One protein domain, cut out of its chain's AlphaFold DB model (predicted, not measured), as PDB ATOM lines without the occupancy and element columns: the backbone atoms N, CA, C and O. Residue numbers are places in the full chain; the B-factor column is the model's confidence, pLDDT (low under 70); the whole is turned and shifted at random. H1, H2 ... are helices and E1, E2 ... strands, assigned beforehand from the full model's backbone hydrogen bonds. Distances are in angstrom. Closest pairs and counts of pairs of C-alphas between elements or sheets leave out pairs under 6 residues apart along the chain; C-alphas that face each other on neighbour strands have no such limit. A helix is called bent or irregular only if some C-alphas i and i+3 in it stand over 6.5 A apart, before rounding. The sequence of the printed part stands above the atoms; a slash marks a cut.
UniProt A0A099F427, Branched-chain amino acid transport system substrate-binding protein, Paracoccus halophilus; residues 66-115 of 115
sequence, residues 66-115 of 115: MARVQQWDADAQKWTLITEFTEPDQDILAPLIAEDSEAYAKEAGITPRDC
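Overview. This is residues 66 to 115 of the 115 residues of the protein "Branched-chain amino acid transport system substrate-binding protein" of Paracoccus halophilus (UniProt A0A099F427). Picture a drawn-out rod with a small hairpin of two strands, E1 and E2, towards one end and a single helix, H1, towards the other, strung together by residues 82 to 89. There is no shared core: E1 and H1 are apart, and after H1 the last residues, 110 to 115, fold back from the helix's far end. The printed part has 50 residues, with two named strands and one named helix in the order E1, E2, H1; the sheet's order is E1 - E2, antiparallel, and the class is mixed, helices and strands. The whole is extended, with a radius of gyration of the C-alphas of 18.9 A and spans of 54 by 21 by 18 A.

Arrangement. Start at Met 66 and go on to E1, residues 70 to 73, which is followed after a tight link of 4 residues by E2, residues 78 to 81. These two form a hairpin of antiparallel strands, with 148 degrees between their directions. Look at C-alphas 70 and 81, which face each other at 4.4 A, and at C-alphas 73 and 78, which face each other at 5.4 A. Between the strands you will find N 71 and O 80 at 2.8 A and N 80 and O 71 at 2.9 A, both within hydrogen-bond range. From E2 a short link of 8 residues leads to H1, residues 90 to 108. E1 and H1 are apart. In H1, 13 of 15 O i to N i+4 pairs are within hydrogen-bond range. H1 is neither bent nor irregular, but only just: C-alphas 92 and 95 are 6.5 A apart. Residues 89 to 100, of which 90 to 100 belong to H1, stand free, and so do residues 103 to 109, of which 103 to 108 belong to H1.

Along the chain. Find C-alpha 70 at (112.398, 105.676, 86.885); from there E1 runs 9.7 A to C-alpha 73. E2 covers 10.1 A from Lys 78 to Leu 81. Then find C-alpha 90 at (120.848, 85.325, 81.575); from there H1 runs 25.8 A to C-alpha 108 at (100.813, 69.135, 81.193).

Size, cuts and confidence. The two C-alphas farthest apart are those of Asp 75 and Thr 111, 54.6 A, while those of Met 66 and Cys 115, the chain's last residue, are 23.2 A apart. The printed part has no cut, and neither link is long. The mean pLDDT of the printed part is 96.6, and no printed residue is under 70.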
ATOM      1  N   MET A  66     115.241  93.586  78.877       94.81
ATOM      2  CA  MET A  66     115.854  94.827  79.351       94.81
ATOM      3  C   MET A  66     114.884  95.705  80.150       94.81
ATOM      4  O   MET A  66     113.729  95.912  79.768       94.81
ATOM      5  N   ALA A  67     115.390  96.313  81.222       94.19
ATOM      6  CA  ALA A  67     114.635  97.238  82.062       94.19
ATOM      7  C   ALA A  67     115.445  98.496  82.393       94.19
ATOM      8  O   ALA A  67     116.669  98.511  82.301       94.19
ATOM      9  N   ARG A  68     114.751  99.560  82.803       95.56
ATOM     10  CA  ARG A  68     115.355 100.801  83.302       95.56
ATOM     11  C   ARG A  68     114.579 101.333  84.494       95.56
ATOM     12  O   ARG A  68     113.388 101.052  84.643       95.56
ATOM     13  N   VAL A  69     115.244 102.118  85.331       96.88
ATOM     14  CA  VAL A  69     114.668 102.648  86.563       96.88
ATOM     15  C   VAL A  69     114.199 104.082  86.349       96.88
ATOM     16  O   VAL A  69     114.922 104.939  85.838       96.88
ATOM     17  N   GLN A  70     112.966 104.339  86.780       97.00
ATOM     18  CA  GLN A  70     112.398 105.676  86.885       97.00
ATOM     19  C   GLN A  70     112.218 106.027  88.358       97.00
ATOM     20  O   GLN A  70     111.772 105.197  89.149       97.00
ATOM     21  N   GLN A  71     112.540 107.266  88.714       98.44
ATOM     22  CA  GLN A  71     112.354 107.801  90.054       98.44
ATOM     23  C   GLN A  71     111.226 108.830  90.067       98.44
ATOM     24  O   GLN A  71     111.171 109.716  89.213       98.44
ATOM     25  N   TRP A  72     110.330 108.701  91.045       98.38
ATOM     26  CA  TRP A  72     109.284 109.679  91.314       98.38
ATOM     27  C   TRP A  72     109.838 110.825  92.157       98.38
ATOM     28  O   TRP A  72     110.376 110.601  93.241       98.38
ATOM     29  N   ASP A  73     109.660 112.041  91.664       98.12
ATOM     30  CA  ASP A  73     109.858 113.284  92.398       98.12
ATOM     31  C   ASP A  73     108.482 113.789  92.852       98.12
ATOM     32  O   ASP A  73     107.644 114.166  92.026       98.12
ATOM     33  N   ALA A  74     108.231 113.749  94.164       98.00
ATOM     34  CA  ALA A  74     106.941 114.116  94.740       98.00
ATOM     35  C   ALA A  74     106.682 115.627  94.720       98.00
ATOM     36  O   ALA A  74     105.531 116.029  94.547       98.00
ATOM     37  N   ASP A  75     107.731 116.442  94.848       98.00
ATOM     38  CA  ASP A  75     107.612 117.901  94.862       98.00
ATOM     39  C   ASP A  75     107.325 118.420  93.450       98.00
ATOM     40  O   ASP A  75     106.447 119.261  93.251       98.00
ATOM     41  N   ALA A  76     108.019 117.876  92.448       97.50
ATOM     42  CA  ALA A  76     107.794 118.219  91.045       97.50
ATOM     43  C   ALA A  76     106.673 117.397  90.378       97.50
ATOM     44  O   ALA A  76     106.364 117.635  89.210       97.50
ATOM     45  N   GLN A  77     106.091 116.430  91.095       98.12
ATOM     46  CA  GLN A  77     105.050 115.511  90.624       98.12
ATOM     47  C   GLN A  77     105.378 114.856  89.271       98.12
ATOM     48  O   GLN A  77     104.528 114.771  88.379       98.12
ATOM     49  N   LYS A  78     106.622 114.399  89.105       98.25
ATOM     50  CA  LYS A  78     107.120 113.855  87.834       98.25
ATOM     51  C   LYS A  78     107.940 112.587  88.026       98.25
ATOM     52  O   LYS A  78     108.645 112.422  89.017       98.25
ATOM     53  N   TRP A  79     107.902 111.724  87.018       97.62
ATOM     54  CA  TRP A  79     108.848 110.620  86.873       97.62
ATOM     55  C   TRP A  79     110.059 111.078  86.064       97.62
ATOM     56  O   TRP A  79     109.907 111.787  85.070       97.62
ATOM     57  N   THR A  80     111.254 110.671  86.484       96.81
ATOM     58  CA  THR A  80     112.506 110.911  85.753       96.81
ATOM     59  C   THR A  80     113.250 109.595  85.571       96.81
ATOM     60  O   THR A  80     113.345 108.805  86.507       96.81
ATOM     61  N   LEU A  81     113.780 109.358  84.375       96.44
ATOM     62  CA  LEU A  81     114.674 108.233  84.109       96.44
ATOM     63  C   LEU A  81     116.017 108.469  84.794       96.44
ATOM     64  O   LEU A  81     116.599 109.542  84.645       96.44
ATOM     65  N   ILE A  82     116.492 107.479  85.546       97.19
ATOM     66  CA  ILE A  82     117.757 107.576  86.292       97.19
ATOM     67  C   ILE A  82     118.784 106.517  85.878       97.19
ATOM     68  O   ILE A  82     119.917 106.550  86.349       97.19
ATOM     69  N   THR A  83     118.403 105.591  84.997       97.00
ATOM     70  CA  THR A  83     119.308 104.613  84.387       97.00
ATOM     71  C   THR A  83     118.997 104.449  82.906       97.00
ATOM     72  O   THR A  83     117.865 104.670  82.468       97.00
ATOM     73  N   GLU A  84     119.989 103.964  82.168       95.00
ATOM     74  CA  GLU A  84     119.791 103.368  80.849       95.00
ATOM     75  C   GLU A  84     119.094 102.000  80.961       95.00
ATOM     76  O   GLU A  84     118.894 101.468  82.064       95.00
ATOM     77  N   PHE A  85     118.729 101.423  79.813       95.56
ATOM     78  CA  PHE A  85     118.316 100.022  79.743       95.56
ATOM     79  C   PHE A  85     119.469  99.104  80.151       95.56
ATOM     80  O   PHE A  85     120.596  99.249  79.686       95.56
ATOM     81  N   THR A  86     119.171  98.155  81.028       95.31
ATOM     82  CA  THR A  86     120.115  97.162  81.539       95.31
ATOM     83  C   THR A  86     119.540  95.772  81.312       95.31
ATOM     84  O   THR A  86     118.338  95.562  81.501       95.31
ATOM     85  N   GLU A  87     120.389  94.838  80.890       94.38
ATOM     86  CA  GLU A  87     120.008  93.440  80.696       94.38
ATOM     87  C   GLU A  87     119.972  92.687  82.030       94.38
ATOM     88  O   GLU A  87     120.804  92.938  82.909       94.38
ATOM     89  N   PRO A  88     119.018  91.762  82.200       94.81
ATOM     90  CA  PRO A  88     119.059  90.809  83.293       94.81
ATOM     91  C   PRO A  88     120.152  89.752  83.057       94.81
ATOM     92  O   PRO A  88     120.542  89.480  81.924       94.81
ATOM     93  N   ASP A  89     120.622  89.131  84.138       95.81
ATOM     94  CA  ASP A  89     121.669  88.106  84.088       95.81
ATOM     95  C   ASP A  89     121.124  86.773  83.544       95.81
ATOM     96  O   ASP A  89     120.504  85.985  84.265       95.81
ATOM     97  N   GLN A  90     121.332  86.531  82.249       93.94
ATOM     98  CA  GLN A  90     120.848  85.325  81.575       93.94
ATOM     99  C   GLN A  90     121.620  84.063  81.965       93.94
ATOM    100  O   GLN A  90     121.046  82.979  81.879       93.94
ATOM    101  N   ASP A  91     122.855  84.174  82.465       96.12
ATOM    102  CA  ASP A  91     123.605  83.005  82.942       96.12
ATOM    103  C   ASP A  91     122.933  82.397  84.184       96.12
ATOM    104  O   ASP A  91     123.013  81.190  84.423       96.12
ATOM    105  N   ILE A  92     122.220  83.228  84.952       96.69
ATOM    106  CA  ILE A  92     121.401  82.802  86.090       96.69
ATOM    107  C   ILE A  92     119.979  82.441  85.648       96.69
ATOM    108  O   ILE A  92     119.434  81.439  86.108       96.69
ATOM    109  N   LEU A  93     119.352  83.257  84.795       95.81
ATOM    110  CA  LEU A  93     117.934  83.096  84.465       95.81
ATOM    111  C   LEU A  93     117.655  81.976  83.459       95.81
ATOM    112  O   LEU A  93     116.670  81.261  83.628       95.81
ATOM    113  N   ALA A  94     118.489  81.797  82.431       94.69
ATOM    114  CA  ALA A  94     118.213  80.836  81.363       94.69
ATOM    115  C   ALA A  94     118.098  79.380  81.863       94.69
ATOM    116  O   ALA A  94     117.153  78.703  81.450       94.69
ATOM    117  N   PRO A  95     118.950  78.889  82.791       97.19
ATOM    118  CA  PRO A  95     118.779  77.555  83.367       97.19
ATOM    119  C   PRO A  95     117.453  77.385  84.121       97.19
ATOM    120  O   PRO A  95     116.828  76.335  84.014       97.19
ATOM    121  N   LEU A  96     117.004  78.422  84.840       98.00
ATOM    122  CA  LEU A  96     115.741  78.397  85.589       98.00
ATOM    123  C   LEU A  96     114.534  78.379  84.645       98.00
ATOM    124  O   LEU A  96     113.592  77.624  84.855       98.00
ATOM    125  N   ILE A  97     114.584  79.175  83.569       96.75
ATOM    126  CA  ILE A  97     113.546  79.188  82.530       96.75
ATOM    127  C   ILE A  97     113.431  77.806  81.881       96.75
ATOM    128  O   ILE A  97     112.315  77.320  81.691       96.75
ATOM    129  N   ALA A  98     114.558  77.171  81.551       96.00
ATOM    130  CA  ALA A  98     114.574  75.840  80.954       96.00
ATOM    131  C   ALA A  98     113.989  74.786  81.907       96.00
ATOM    132  O   ALA A  98     113.078  74.059  81.515       96.00
ATOM    133  N   GLU A  99     114.444  74.760  83.165       98.12
ATOM    134  CA  GLU A  99     113.958  73.825  84.187       98.12
ATOM    135  C   GLU A  99     112.440  73.936  84.392       98.12
ATOM    136  O   GLU A  99     111.727  72.931  84.305       98.12
ATOM    137  N   ASP A 100     111.927  75.154  84.591       98.19
ATOM    138  CA  ASP A 100     110.498  75.386  84.822       98.19
ATOM    139  C   ASP A 100     109.654  75.065  83.575       98.19
ATOM    140  O   ASP A 100     108.562  74.494  83.683       98.19
ATOM    141  N   SER A 101     110.160  75.379  82.377       97.25
ATOM    142  CA  SER A 101     109.467  75.079  81.115       97.25
ATOM    143  C   SER A 101     109.375  73.571  80.865       97.25
ATOM    144  O   SER A 101     108.315  73.070  80.482       97.25
ATOM    145  N   GLU A 102     110.455  72.829  81.119       97.12
ATOM    146  CA  GLU A 102     110.487  71.368  81.007       97.12
ATOM    147  C   GLU A 102     109.586  70.698  82.050       97.12
ATOM    148  O   GLU A 102     108.843  69.760  81.730       97.12
ATOM    149  N   ALA A 103     109.609  71.192  83.292       98.50
ATOM    150  CA  ALA A 103     108.753  70.701  84.363       98.50
ATOM    151  C   ALA A 103     107.270  70.868  84.006       98.50
ATOM    152  O   ALA A 103     106.502  69.903  84.100       98.50
ATOM    153  N   TYR A 104     106.882  72.051  83.519       98.31
ATOM    154  CA  TYR A 104     105.517  72.314  83.074       98.31
ATOM    155  C   TYR A 104     105.120  71.441  81.880       98.31
ATOM    156  O   TYR A 104     104.037  70.852  81.882       98.31
ATOM    157  N   ALA A 105     105.992  71.299  80.875       98.25
ATOM    158  CA  ALA A 105     105.715  70.458  79.713       98.25
ATOM    159  C   ALA A 105     105.433  69.004  80.125       98.25
ATOM    160  O   ALA A 105     104.469  68.393  79.659       98.25
ATOM    161  N   LYS A 106     106.212  68.472  81.073       98.31
ATOM    162  CA  LYS A 106     106.002  67.135  81.635       98.31
ATOM    163  C   LYS A 106     104.688  67.021  82.410       98.31
ATOM    164  O   LYS A 106     103.983  66.027  82.241       98.31
ATOM    165  N   GLU A 107     104.365  67.997  83.258       98.50
ATOM    166  CA  GLU A 107     103.120  68.009  84.040       98.50
ATOM    167  C   GLU A 107     101.885  68.055  83.132       98.50
ATOM    168  O   GLU A 107     100.934  67.296  83.325       98.50
ATOM    169  N   ALA A 108     101.921  68.910  82.111       98.50
ATOM    170  CA  ALA A 108     100.813  69.135  81.193       98.50
ATOM    171  C   ALA A 108     100.735  68.109  80.044       98.50
ATOM    172  O   ALA A 108      99.787  68.146  79.260       98.50
ATOM    173  N   GLY A 109     101.710  67.200  79.920       98.19
ATOM    174  CA  GLY A 109     101.778  66.232  78.819       98.19
ATOM    175  C   GLY A 109     102.032  66.878  77.452       98.19
ATOM    176  O   GLY A 109     101.521  66.399  76.439       98.19
ATOM    177  N   ILE A 110     102.786  67.977  77.423       98.06
ATOM    178  CA  ILE A 110     103.148  68.729  76.219       98.06
ATOM    179  C   ILE A 110     104.486  68.207  75.691       98.06
ATOM    180  O   ILE A 110     105.470  68.147  76.424       98.06
ATOM    181  N   THR A 111     104.540  67.883  74.400       97.50
ATOM    182  CA  THR A 111     105.808  67.656  73.695       97.50
ATOM    183  C   THR A 111     106.365  69.007  73.240       97.50
ATOM    184  O   THR A 111     105.679  69.686  72.467       97.50
ATOM    185  N   PRO A 112     107.568  69.421  73.689       95.62
ATOM    186  CA  PRO A 112     108.213  70.636  73.195       95.62
ATOM    187  C   PRO A 112     108.379  70.612  71.670       95.62
ATOM    188  O   PRO A 112     108.539  69.551  71.067       95.62
ATOM    189  N   ARG A 113     108.301  71.787  71.043       94.81
ATOM    190  CA  ARG A 113     108.514  71.942  69.599       94.81
ATOM    191  C   ARG A 113     110.006  71.899  69.294       94.81
ATOM    192  O   ARG A 113     110.788  72.438  70.068       94.81
ATOM    193  N   ASP A 114     110.353  71.366  68.128       92.44
ATOM    194  CA  ASP A 114     111.665  71.612  67.537       92.44
ATOM    195  C   ASP A 114     111.671  73.042  66.980       92.44
ATOM    196  O   ASP A 114     110.992  73.349  65.989       92.44
ATOM    197  N   CYS A 115     112.379  73.902  67.704       87.88
ATOM    198  CA  CYS A 115     112.879  75.193  67.265       87.88
ATOM    199  C   CYS A 115     114.359  74.989  66.859       87.88
ATOM    200  O   CYS A 115     114.772  75.650  65.889       87.88
TER     201      CYS A 115